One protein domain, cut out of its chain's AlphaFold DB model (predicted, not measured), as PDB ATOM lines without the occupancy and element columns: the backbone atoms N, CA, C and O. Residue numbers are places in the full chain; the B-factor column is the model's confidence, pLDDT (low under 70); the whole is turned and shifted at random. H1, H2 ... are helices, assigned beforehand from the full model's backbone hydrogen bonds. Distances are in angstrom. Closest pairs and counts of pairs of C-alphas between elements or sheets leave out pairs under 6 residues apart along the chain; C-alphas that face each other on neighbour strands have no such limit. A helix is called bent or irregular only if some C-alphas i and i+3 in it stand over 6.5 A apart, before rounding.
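AT A GLANCE: This is residues 86 to 163 of the 165 residues of the protein "HD domain-containing protein" of Candidatus Woesearchaeota archaeon (UniProt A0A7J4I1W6). Four helices run lengthwise, nearly in line with one another: the long H1 is the hub and touches the other three, with H3 and H4 completing a three-helix bundle and H2 folded back along H1. The short H5 stands across the end where H1 and H3 begin and H4 ends. The printed part has 78 residues with five named helices, H1 to H5 in order along the chain, and no named strand; the class is all helix. It is compact, with a radius of gyration of the C-alphas of 12.0 A, and elongated in outline, 38 by 22 by 16 A.

HOW THE PARTS SIT: Start with the hub, H1, residues 86 to 107. Its residues 92 to 102 touch H2, residues 115 to 122, the closest C-alphas being those of Lys 95 and Ala 119, 5.3 A apart; the two form a helical hairpin at a shallow tilt of 17 degrees, opposite ways. Look next at residues 92 to 100 of H1, which touch H3, residues 126 to 136: the closest C-alphas, of Leu 96 and Phe 132, are 6.8 A apart, and the helices run the same way at a shallow tilt of 6 degrees. Residues 100 to 107 of H1 touch H4, residues 142 to 155, closest at the C-alphas of Val 104 and Ala 143, 5.9 A; the tilt is shallow, 26 degrees, opposite ways. H3 and H4 are a helical hairpin at a shallow tilt of 22 degrees, with the C-alphas of Ile 131 and Leu 152 closest at 6.3 A. H1, H3 and H4 make a bundle, helices gathered along one another. H2 and H4 are apart. H5, residues 157 to 163, is close to H1 but not clearly touching, with the C-alphas of Arg 86 and Tyr 163 closest at 6.0 A. In H1 and H3 every O i to N i+4 pair is within hydrogen-bond range; in H2 it is 3 of 4, in H4 8 of 10, in H5 2 of 3.

IN THESE COORDINATES: Find C-alpha 86 at (16.828, 5.997, 14.396); from there H1 runs 31.7 A to C-alpha 107 at (-2.639, 21.763, -5.083). H2 is 11.1 A long, H3 15.3 A, H4 19.5 A and H5 10.4 A, ending at C-alpha 163 at (21.274, 7.537, 10.751). H4 is irregular: C-alphas 143 and 146 are 7.9 A apart.

THE WHOLE: The two C-alphas farthest apart are those of Gly 109 and Asp 161, 37.9 A. The printed part has no cut. The link from H1 to H2 is short, and the other three are tight. The mean pLDDT of the printed part is 80.3; look for values under 70 at residues 157 to 163, where H5 has a mean of 53.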
ATOM      1  N   ARG A  86      17.115   6.147  15.821       76.00
ATOM      2  CA  ARG A  86      16.828   5.997  14.396       76.00
ATOM      3  C   ARG A  86      15.359   5.663  14.116       76.00
ATOM      4  O   ARG A  86      14.777   6.265  13.219       76.00
ATOM      5  N   ALA A  87      14.730   4.784  14.901       79.31
ATOM      6  CA  ALA A  87      13.297   4.503  14.791       79.31
ATOM      7  C   ALA A  87      12.431   5.739  15.098       79.31
ATOM      8  O   ALA A  87      11.483   6.031  14.370       79.31
ATOM      9  N   ARG A  88      12.786   6.520  16.128       81.62
ATOM     10  CA  ARG A  88      12.077   7.776  16.451       81.62
ATOM     11  C   ARG A  88      12.198   8.816  15.349       81.62
ATOM     12  O   ARG A  88      11.242   9.538  15.088       81.62
ATOM     13  N   VAL A  89      13.359   8.911  14.711       79.75
ATOM     14  CA  VAL A  89      13.544   9.816  13.576       79.75
ATOM     15  C   VAL A  89      12.786   9.310  12.346       79.75
ATOM     16  O   VAL A  89      12.095  10.100  11.707       79.75
ATOM     17  N   ALA A  90      12.811   8.005  12.062       79.06
ATOM     18  CA  ALA A  90      12.026   7.405  10.981       79.06
ATOM     19  C   ALA A  90      10.518   7.674  11.140       79.06
ATOM     20  O   ALA A  90       9.861   8.050  10.174       79.06
ATOM     21  N   LYS A  91       9.975   7.585  12.363       82.38
ATOM     22  CA  LYS A  91       8.575   7.961  12.635       82.38
ATOM     23  C   LYS A  91       8.286   9.442  12.388       82.38
ATOM     24  O   LYS A  91       7.179   9.789  11.999       82.38
ATOM     25  N   GLN A  92       9.242  10.332  12.640       85.44
ATOM     26  CA  GLN A  92       9.058  11.760  12.370       85.44
ATOM     27  C   GLN A  92       9.127  12.069  10.873       85.44
ATOM     28  O   GLN A  92       8.340  12.878  10.391       85.44
ATOM     29  N   LEU A  93      10.008  11.386  10.135       82.00
ATOM     30  CA  LEU A  93      10.032  11.441   8.674       82.00
ATOM     31  C   LEU A  93       8.713  10.971   8.063       82.00
ATOM     32  O   LEU A  93       8.223  11.627   7.161       82.00
ATOM     33  N   ASP A  94       8.116   9.895   8.576       81.75
ATOM     34  CA  ASP A  94       6.792   9.428   8.142       81.75
ATOM     35  C   ASP A  94       5.724  10.534   8.274       81.75
ATOM     36  O   ASP A  94       4.918  10.763   7.373       81.75
ATOM     37  N   LYS A  95       5.765  11.317   9.361       83.56
ATOM     38  CA  LYS A  95       4.847  12.459   9.542       83.56
ATOM     39  C   LYS A  95       5.179  13.646   8.648       83.56
ATOM     40  O   LYS A  95       4.271  14.364   8.232       83.56
ATOM     41  N   LEU A  96       6.454  13.840   8.337       82.56
ATOM     42  CA  LEU A  96       6.896  14.846   7.381       82.56
ATOM     43  C   LEU A  96       6.472  14.475   5.952       82.56
ATOM     44  O   LEU A  96       5.953  15.333   5.241       82.56
ATOM     45  N   ASP A  97       6.591  13.199   5.577       80.62
ATOM     46  CA  ASP A  97       6.136  12.637   4.302       80.62
ATOM     47  C   ASP A  97       4.616  12.844   4.142       80.62
ATOM     48  O   ASP A  97       4.168  13.339   3.106       80.62
ATOM     49  N   ALA A  98       3.825  12.601   5.197       80.25
ATOM     50  CA  ALA A  98       2.391  12.909   5.207       80.25
ATOM     51  C   ALA A  98       2.096  14.411   5.000       80.25
ATOM     52  O   ALA A  98       1.183  14.770   4.256       80.25
ATOM     53  N   GLY A  99       2.887  15.303   5.607       83.81
ATOM     54  CA  GLY A  99       2.769  16.753   5.399       83.81
ATOM     55  C   GLY A  99       3.124  17.196   3.973       83.81
ATOM     56  O   GLY A  99       2.468  18.073   3.414       83.81
ATOM     57  N   VAL A 100       4.122  16.565   3.351       83.38
ATOM     58  CA  VAL A 100       4.475  16.804   1.942       83.38
ATOM     59  C   VAL A 100       3.358  16.330   1.017       83.38
ATOM     60  O   VAL A 100       3.001  17.043   0.080       83.38
ATOM     61  N   MET A 101       2.767  15.166   1.294       80.50
ATOM     62  CA  MET A 101       1.603  14.680   0.551       80.50
ATOM     63  C   MET A 101       0.404  15.618   0.697       80.50
ATOM     64  O   MET A 101      -0.274  15.883  -0.292       80.50
ATOM     65  N   ALA A 102       0.179  16.187   1.885       84.81
ATOM     66  CA  ALA A 102      -0.866  17.185   2.099       84.81
ATOM     67  C   ALA A 102      -0.692  18.424   1.198       84.81
ATOM     68  O   ALA A 102      -1.677  18.893   0.638       84.81
ATOM     69  N   LEU A 103       0.538  18.913   0.984       84.25
ATOM     70  CA  LEU A 103       0.801  20.022   0.047       84.25
ATOM     71  C   LEU A 103       0.429  19.667  -1.397       84.25
ATOM     72  O   LEU A 103      -0.116  20.497  -2.117       84.25
ATOM     73  N   VAL A 104       0.715  18.433  -1.821       82.31
ATOM     74  CA  VAL A 104       0.357  17.956  -3.166       82.31
ATOM     75  C   VAL A 104      -1.162  17.820  -3.305       82.31
ATOM     76  O   VAL A 104      -1.724  18.217  -4.320       82.31
ATOM     77  N   TYR A 105      -1.849  17.298  -2.288       82.12
ATOM     78  CA  TYR A 105      -3.311  17.196  -2.298       82.12
ATOM     79  C   TYR A 105      -4.004  18.565  -2.242       82.12
ATOM     80  O   TYR A 105      -5.033  18.745  -2.892       82.12
ATOM     81  N   GLU A 106      -3.438  19.541  -1.530       85.00
ATOM     82  CA  GLU A 106      -3.927  20.926  -1.535       85.00
ATOM     83  C   GLU A 106      -3.880  21.529  -2.946       85.00
ATOM     84  O   GLU A 106      -4.858  22.133  -3.384       85.00
ATOM     85  N   ASP A 107      -2.787  21.312  -3.687       84.31
ATOM     86  CA  ASP A 107      -2.639  21.763  -5.083       84.31
ATOM     87  C   ASP A 107      -3.688  21.128  -6.016       84.31
ATOM     88  O   ASP A 107      -4.192  21.761  -6.943       84.31
ATOM     89  N   LEU A 108      -4.102  19.894  -5.711       84.38
ATOM     90  CA  LEU A 108      -5.193  19.195  -6.398       84.38
ATOM     91  C   LEU A 108      -6.601  19.639  -5.945       84.38
ATOM     92  O   LEU A 108      -7.594  19.153  -6.490       84.38
ATOM     93  N   GLY A 109      -6.705  20.557  -4.979       85.69
ATOM     94  CA  GLY A 109      -7.966  21.130  -4.501       85.69
ATOM     95  C   GLY A 109      -8.653  20.357  -3.371       85.69
ATOM     96  O   GLY A 109      -9.840  20.583  -3.127       85.69
ATOM     97  N   PHE A 110      -7.950  19.448  -2.689       85.81
ATOM     98  CA  PHE A 110      -8.479  18.748  -1.514       85.81
ATOM     99  C   PHE A 110      -8.300  19.574  -0.231       85.81
ATOM    100  O   PHE A 110      -7.323  20.307  -0.073       85.81
ATOM    101  N   ASP A 111      -9.230  19.423   0.716       82.31
ATOM    102  CA  ASP A 111      -9.097  20.007   2.052       82.31
ATOM    103  C   ASP A 111      -8.129  19.171   2.898       82.31
ATOM    104  O   ASP A 111      -8.369  17.997   3.176       82.31
ATOM    105  N   VAL A 112      -7.024  19.796   3.299       81.75
ATOM    106  CA  VAL A 112      -5.956  19.190   4.108       81.75
ATOM    107  C   VAL A 112      -5.718  19.947   5.417       81.75
ATOM    108  O   VAL A 112      -4.672  19.798   6.055       81.75
ATOM    109  N   SER A 113      -6.675  20.786   5.820       77.69
ATOM    110  CA  SER A 113      -6.557  21.706   6.959       77.69
ATOM    111  C   SER A 113      -6.174  21.023   8.281       77.69
ATOM    112  O   SER A 113      -5.491  21.625   9.113       77.69
ATOM    113  N   GLU A 114      -6.524  19.748   8.458       77.81
ATOM    114  CA  GLU A 114      -6.193  18.966   9.654       77.81
ATOM    115  C   GLU A 114      -4.787  18.333   9.631       77.81
ATOM    116  O   GLU A 114      -4.215  18.053  10.693       77.81
ATOM    117  N   LEU A 115      -4.190  18.147   8.447       76.19
ATOM    118  CA  LEU A 115      -2.946  17.387   8.273       76.19
ATOM    119  C   LEU A 115      -1.698  18.180   8.688       76.19
ATOM    120  O   LEU A 115      -0.808  17.624   9.338       76.19
ATOM    121  N   PHE A 116      -1.636  19.485   8.400       78.56
ATOM    122  CA  PHE A 116      -0.479  20.313   8.776       78.56
ATOM    123  C   PHE A 116      -0.320  20.484  10.290       78.56
ATOM    124  O   PHE A 116       0.770  20.207  10.803       78.56
ATOM    125  N   PRO A 117      -1.369  20.865  11.050       81.00
ATOM    126  CA  PRO A 117      -1.253  20.962  12.500       81.00
ATOM    127  C   PRO A 117      -0.951  19.605  13.140       81.00
ATOM    128  O   PRO A 117      -0.283  19.542  14.174       81.00
ATOM    129  N   TYR A 118      -1.443  18.509  12.548       80.00
ATOM    130  CA  TYR A 118      -1.133  17.158  13.001       80.00
ATOM    131  C   TYR A 118       0.353  16.823  12.830       80.00
ATOM    132  O   TYR A 118       0.986  16.423  13.811       80.00
ATOM    133  N   ALA A 119       0.914  17.029  11.635       78.38
ATOM    134  CA  ALA A 119       2.326  16.771  11.358       78.38
ATOM    135  C   ALA A 119       3.234  17.620  12.261       78.38
ATOM    136  O   ALA A 119       4.104  17.077  12.944       78.38
ATOM    137  N   GLN A 120       2.959  18.924  12.372       82.00
ATOM    138  CA  GLN A 120       3.760  19.856  13.172       82.00
ATOM    139  C   GLN A 120       3.870  19.436  14.646       82.00
ATOM    140  O   GLN A 120       4.957  19.460  15.218       82.00
ATOM    141  N   ARG A 121       2.765  18.991  15.267       85.81
ATOM    142  CA  ARG A 121       2.750  18.557  16.682       85.81
ATOM    143  C   ARG A 121       3.574  17.298  16.956       85.81
ATOM    144  O   ARG A 121       3.813  16.980  18.121       85.81
ATOM    145  N   LYS A 122       3.925  16.533  15.922       85.44
ATOM    146  CA  LYS A 122       4.633  15.251  16.045       85.44
ATOM    147  C   LYS A 122       6.125  15.362  15.748       85.44
ATOM    148  O   LYS A 122       6.856  14.421  16.047       85.44
ATOM    149  N   LEU A 123       6.572  16.494  15.206       87.62
ATOM    150  CA  LEU A 123       7.984  16.777  14.989       87.62
ATOM    151  C   LEU A 123       8.620  17.328  16.267       87.62
ATOM    152  O   LEU A 123       8.080  18.191  16.952       87.62
ATOM    153  N   THR A 124       9.792  16.800  16.584       88.12
ATOM    154  CA  THR A 124      10.602  17.136  17.765       88.12
ATOM    155  C   THR A 124      12.070  17.345  17.407       88.12
ATOM    156  O   THR A 124      12.770  18.070  18.108       88.12
ATOM    157  N   ASP A 125      12.533  16.742  16.312       84.56
ATOM    158  CA  ASP A 125      13.874  16.943  15.787       84.56
ATOM    159  C   ASP A 125      14.012  18.349  15.165       84.56
ATOM    160  O   ASP A 125      13.237  18.691  14.267       84.56
ATOM    161  N   PRO A 126      14.988  19.172  15.597       86.94
ATOM    162  CA  PRO A 126      15.136  20.541  15.107       86.94
ATOM    163  C   PRO A 126      15.362  20.653  13.596       86.94
ATOM    164  O   PRO A 126      14.890  21.612  12.984       86.94
ATOM    165  N   ALA A 127      16.065  19.695  12.981       85.38
ATOM    166  CA  ALA A 127      16.291  19.712  11.542       85.38
ATOM    167  C   ALA A 127      14.992  19.385  10.796       85.38
ATOM    168  O   ALA A 127      14.644  20.086   9.850       85.38
ATOM    169  N   LEU A 128      14.228  18.390  11.260       85.81
ATOM    170  CA  LEU A 128      12.929  18.064  10.661       85.81
ATOM    171  C   LEU A 128      11.901  19.188  10.835       85.81
ATOM    172  O   LEU A 128      11.153  19.468   9.901       85.81
ATOM    173  N   ILE A 129      11.894  19.863  11.989       88.94
ATOM    174  CA  ILE A 129      11.062  21.053  12.218       88.94
ATOM    175  C   ILE A 129      11.435  22.152  11.219       88.94
ATOM    176  O   ILE A 129      10.555  22.711  10.575       88.94
ATOM    177  N   HIS A 130      12.729  22.422  11.027       89.50
ATOM    178  CA  HIS A 130      13.178  23.428  10.066       89.50
ATOM    179  C   HIS A 130      12.770  23.099   8.621       89.50
ATOM    180  O   HIS A 130      12.339  23.984   7.877       89.50
ATOM    181  N   ILE A 131      12.873  21.826   8.224       88.50
ATOM    182  CA  ILE A 131      12.425  21.361   6.906       88.50
ATOM    183  C   ILE A 131      10.916  21.564   6.761       88.50
ATOM    184  O   ILE A 131      10.471  22.128   5.762       88.50
ATOM    185  N   PHE A 132      10.131  21.158   7.763       89.06
ATOM    186  CA  PHE A 132       8.683  21.354   7.765       89.06
ATOM    187  C   PHE A 132       8.312  22.835   7.655       89.06
ATOM    188  O   PHE A 132       7.537  23.198   6.775       89.06
ATOM    189  N   ASP A 133       8.925  23.695   8.471       89.81
ATOM    190  CA  ASP A 133       8.714  25.146   8.451       89.81
ATOM    191  C   ASP A 133       9.055  25.765   7.090       89.81
ATOM    192  O   ASP A 133       8.427  26.735   6.671       89.81
ATOM    193  N   THR A 134      10.042  25.213   6.385       90.81
ATOM    194  CA  THR A 134      10.406  25.651   5.031       90.81
ATOM    195  C   THR A 134       9.357  25.214   4.010       90.81
ATOM    196  O   THR A 134       8.952  26.014   3.169       90.81
ATOM    197  N   LEU A 135       8.857  23.981   4.111       88.25
ATOM    198  CA  LEU A 135       7.816  23.447   3.227       88.25
ATOM    199  C   LEU A 135       6.484  24.194   3.380       88.25
ATOM    200  O   LEU A 135       5.847  24.539   2.386       88.25
ATOM    201  N   VAL A 136       6.064  24.502   4.610       86.69
ATOM    202  CA  VAL A 136       4.777  25.181   4.856       86.69
ATOM    203  C   VAL A 136       4.769  26.657   4.456       86.69
ATOM    204  O   VAL A 136       3.693  27.244   4.366       86.69
ATOM    205  N   ARG A 137       5.931  27.265   4.172       88.75
ATOM    206  CA  ARG A 137       6.003  28.621   3.594       88.75
ATOM    207  C   ARG A 137       5.523  28.680   2.150       88.75
ATOM    208  O   ARG A 137       5.169  29.763   1.695       88.75
ATOM    209  N   ARG A 138       5.474  27.540   1.446       84.12
ATOM    210  CA  ARG A 138       4.978  27.441   0.060       84.12
ATOM    211  C   ARG A 138       5.747  28.344  -0.911       84.12
ATOM    212  O   ARG A 138       5.210  28.808  -1.910       84.12
ATOM    213  N   GLU A 139       7.022  28.584  -0.625       87.56
ATOM    214  CA  GLU A 139       7.940  29.356  -1.475       87.56
ATOM    215  C   GLU A 139       8.589  28.460  -2.550       87.56
ATOM    216  O   GLU A 139       9.721  28.675  -2.981       87.56
ATOM    217  N   HIS A 140       7.876  27.417  -2.974       84.62
ATOM    218  CA  HIS A 140       8.299  26.429  -3.958       84.62
ATOM    219  C   HIS A 140       7.102  25.983  -4.801       84.62
ATOM    220  O   HIS A 140       5.948  26.211  -4.446       84.62
ATOM    221  N   ASP A 141       7.378  25.336  -5.930       85.88
ATOM    222  CA  ASP A 141       6.337  24.734  -6.765       85.88
ATOM    223  C   ASP A 141       5.684  23.552  -6.032       85.88
ATOM    224  O   ASP A 141       6.335  22.526  -5.803       85.88
ATOM    225  N   LEU A 142       4.405  23.699  -5.664       81.06
ATOM    226  CA  LEU A 142       3.676  22.718  -4.859       81.06
ATOM    227  C   LEU A 142       3.578  21.354  -5.550       81.06
ATOM    228  O   LEU A 142       3.750  20.330  -4.880       81.06
ATOM    229  N   ALA A 143       3.439  21.328  -6.879       78.38
ATOM    230  CA  ALA A 143       3.440  20.095  -7.667       78.38
ATOM    231  C   ALA A 143       4.779  19.336  -7.564       78.38
ATOM    232  O   ALA A 143       4.842  18.119  -7.739       78.38
ATOM    233  N   ASN A 144       5.859  20.047  -7.225       81.69
ATOM    234  CA  ASN A 144       7.200  19.510  -7.016       81.69
ATOM    235  C   ASN A 144       7.621  19.487  -5.532       81.69
ATOM    236  O   ASN A 144       8.810  19.304  -5.241       81.69
ATOM    237  N   SER A 145       6.673  19.596  -4.587       82.12
ATOM    238  CA  SER A 145       6.940  19.591  -3.134       82.12
ATOM    239  C   SER A 145       7.798  18.411  -2.691       82.12
ATOM    240  O   SER A 145       8.716  18.579  -1.894       82.12
ATOM    241  N   HIS A 146       7.561  17.226  -3.258       78.69
ATOM    242  CA  HIS A 146       8.358  16.039  -2.967       78.69
ATOM    243  C   HIS A 146       9.828  16.253  -3.351       78.69
ATOM    244  O   HIS A 146      10.722  16.050  -2.537       78.69
ATOM    245  N   ARG A 147      10.114  16.759  -4.558       79.69
ATOM    246  CA  ARG A 147      11.494  17.018  -5.000       79.69
ATOM    247  C   ARG A 147      12.199  18.042  -4.111       79.69
ATOM    248  O   ARG A 147      13.362  17.839  -3.768       79.69
ATOM    249  N   PHE A 148      11.498  19.110  -3.740       85.25
ATOM    250  CA  PHE A 148      12.037  20.150  -2.868       85.25
ATOM    251  C   PHE A 148      12.325  19.624  -1.454       85.25
ATOM    252  O   PHE A 148      13.404  19.841  -0.904       85.25
ATOM    253  N   TYR A 149      11.414  18.827  -0.903       82.75
ATOM    254  CA  TYR A 149      11.620  18.125   0.358       82.75
ATOM    255  C   TYR A 149      12.882  17.241   0.346       82.75
ATOM    256  O   TYR A 149      13.698  17.319   1.265       82.75
ATOM    257  N   PHE A 150      13.105  16.462  -0.719       81.31
ATOM    258  CA  PHE A 150      14.315  15.641  -0.838       81.31
ATOM    259  C   PHE A 150      15.605  16.471  -0.924       81.31
ATOM    260  O   PHE A 150      16.625  16.029  -0.394       81.31
ATOM    261  N   SER A 151      15.585  17.661  -1.538       82.81
ATOM    262  CA  SER A 151      16.756  18.552  -1.494       82.81
ATOM    263  C   SER A 151      17.047  19.059  -0.083       82.81
ATOM    264  O   SER A 151      18.200  19.021   0.339       82.81
ATOM    265  N   LEU A 152      16.018  19.437   0.682       84.75
ATOM    266  CA  LEU A 152      16.188  19.905   2.062       84.75
ATOM    267  C   LEU A 152      16.752  18.803   2.973       84.75
ATOM    268  O   LEU A 152      17.637  19.060   3.788       84.75
ATOM    269  N   LEU A 153      16.292  17.558   2.803       78.88
ATOM    270  CA  LEU A 153      16.850  16.407   3.517       78.88
ATOM    271  C   LEU A 153      18.328  16.170   3.191       78.88
ATOM    272  O   LEU A 153      19.107  15.885   4.096       78.88
ATOM    273  N   ALA A 154      18.720  16.293   1.919       74.62
ATOM    274  CA  ALA A 154      20.106  16.092   1.496       74.62
ATOM    275  C   ALA A 154      21.062  17.162   2.057       74.62
ATOM    276  O   ALA A 154      22.246  16.898   2.272       74.62
ATOM    277  N   GLU A 155      20.559  18.372   2.305       77.38
ATOM    278  CA  GLU A 155      21.326  19.475   2.894       77.38
ATOM    279  C   GLU A 155      21.436  19.372   4.424       77.38
ATOM    280  O   GLU A 155      22.412  19.851   5.017       77.38
ATOM    281  N   ALA A 156      20.484  18.700   5.074       73.31
ATOM    282  CA  ALA A 156      20.430  18.510   6.519       73.31
ATOM    283  C   ALA A 156      21.453  17.465   7.011       73.31
ATOM    284  O   ALA A 156      21.127  16.359   7.438       73.31
ATOM    285  N   ARG A 157      22.731  17.851   7.013       56.69
ATOM    286  CA  ARG A 157      23.883  17.034   7.446       56.69
ATOM    287  C   ARG A 157      23.736  16.332   8.824       56.69
ATOM    288  O   ARG A 157      24.149  15.181   8.910       56.69
ATOM    289  N   PRO A 158      23.114  16.924   9.872       55.47
ATOM    290  CA  PRO A 158      22.916  16.258  11.171       55.47
ATOM    291  C   PRO A 158      21.982  15.041  11.121       55.47
ATOM    292  O   PRO A 158      22.096  14.142  11.950       55.47
ATOM    293  N   ILE A 159      21.072  15.006  10.142       56.44
ATOM    294  CA  ILE A 159      20.191  13.863   9.907       56.44
ATOM    295  C   ILE A 159      21.053  12.678   9.461       56.44
ATOM    296  O   ILE A 159      20.936  11.608  10.026       56.44
ATOM    297  N   HIS A 160      22.021  12.859   8.561       53.69
ATOM    298  CA  HIS A 160      22.887  11.758   8.123       53.69
ATOM    299  C   HIS A 160      23.691  11.095   9.256       53.69
ATOM    300  O   HIS A 160      23.784   9.867   9.296       53.69
ATOM    301  N   ASP A 161      24.222  11.875  10.198       52.09
ATOM    302  CA  ASP A 161      25.072  11.344  11.272       52.09
ATOM    303  C   ASP A 161      24.268  10.557  12.325       52.09
ATOM    304  O   ASP A 161      24.746   9.542  12.827       52.09
ATOM    305  N   ALA A 162      23.014  10.943  12.596       49.50
ATOM    306  CA  ALA A 162      22.101  10.190  13.468       49.50
ATOM    307  C   ALA A 162      21.564   8.886  12.829       49.50
ATOM    308  O   ALA A 162      20.933   8.078  13.514       49.50
ATOM    309  N   TYR A 163      21.773   8.690  11.519       49.41
ATOM    310  CA  TYR A 163      21.274   7.537  10.751       49.41
ATOM    311  C   TYR A 163      22.343   6.458  10.545       49.41
ATOM    312  O   TYR A 163      21.990   5.322  10.226       49.41
TER     313      TYR A 163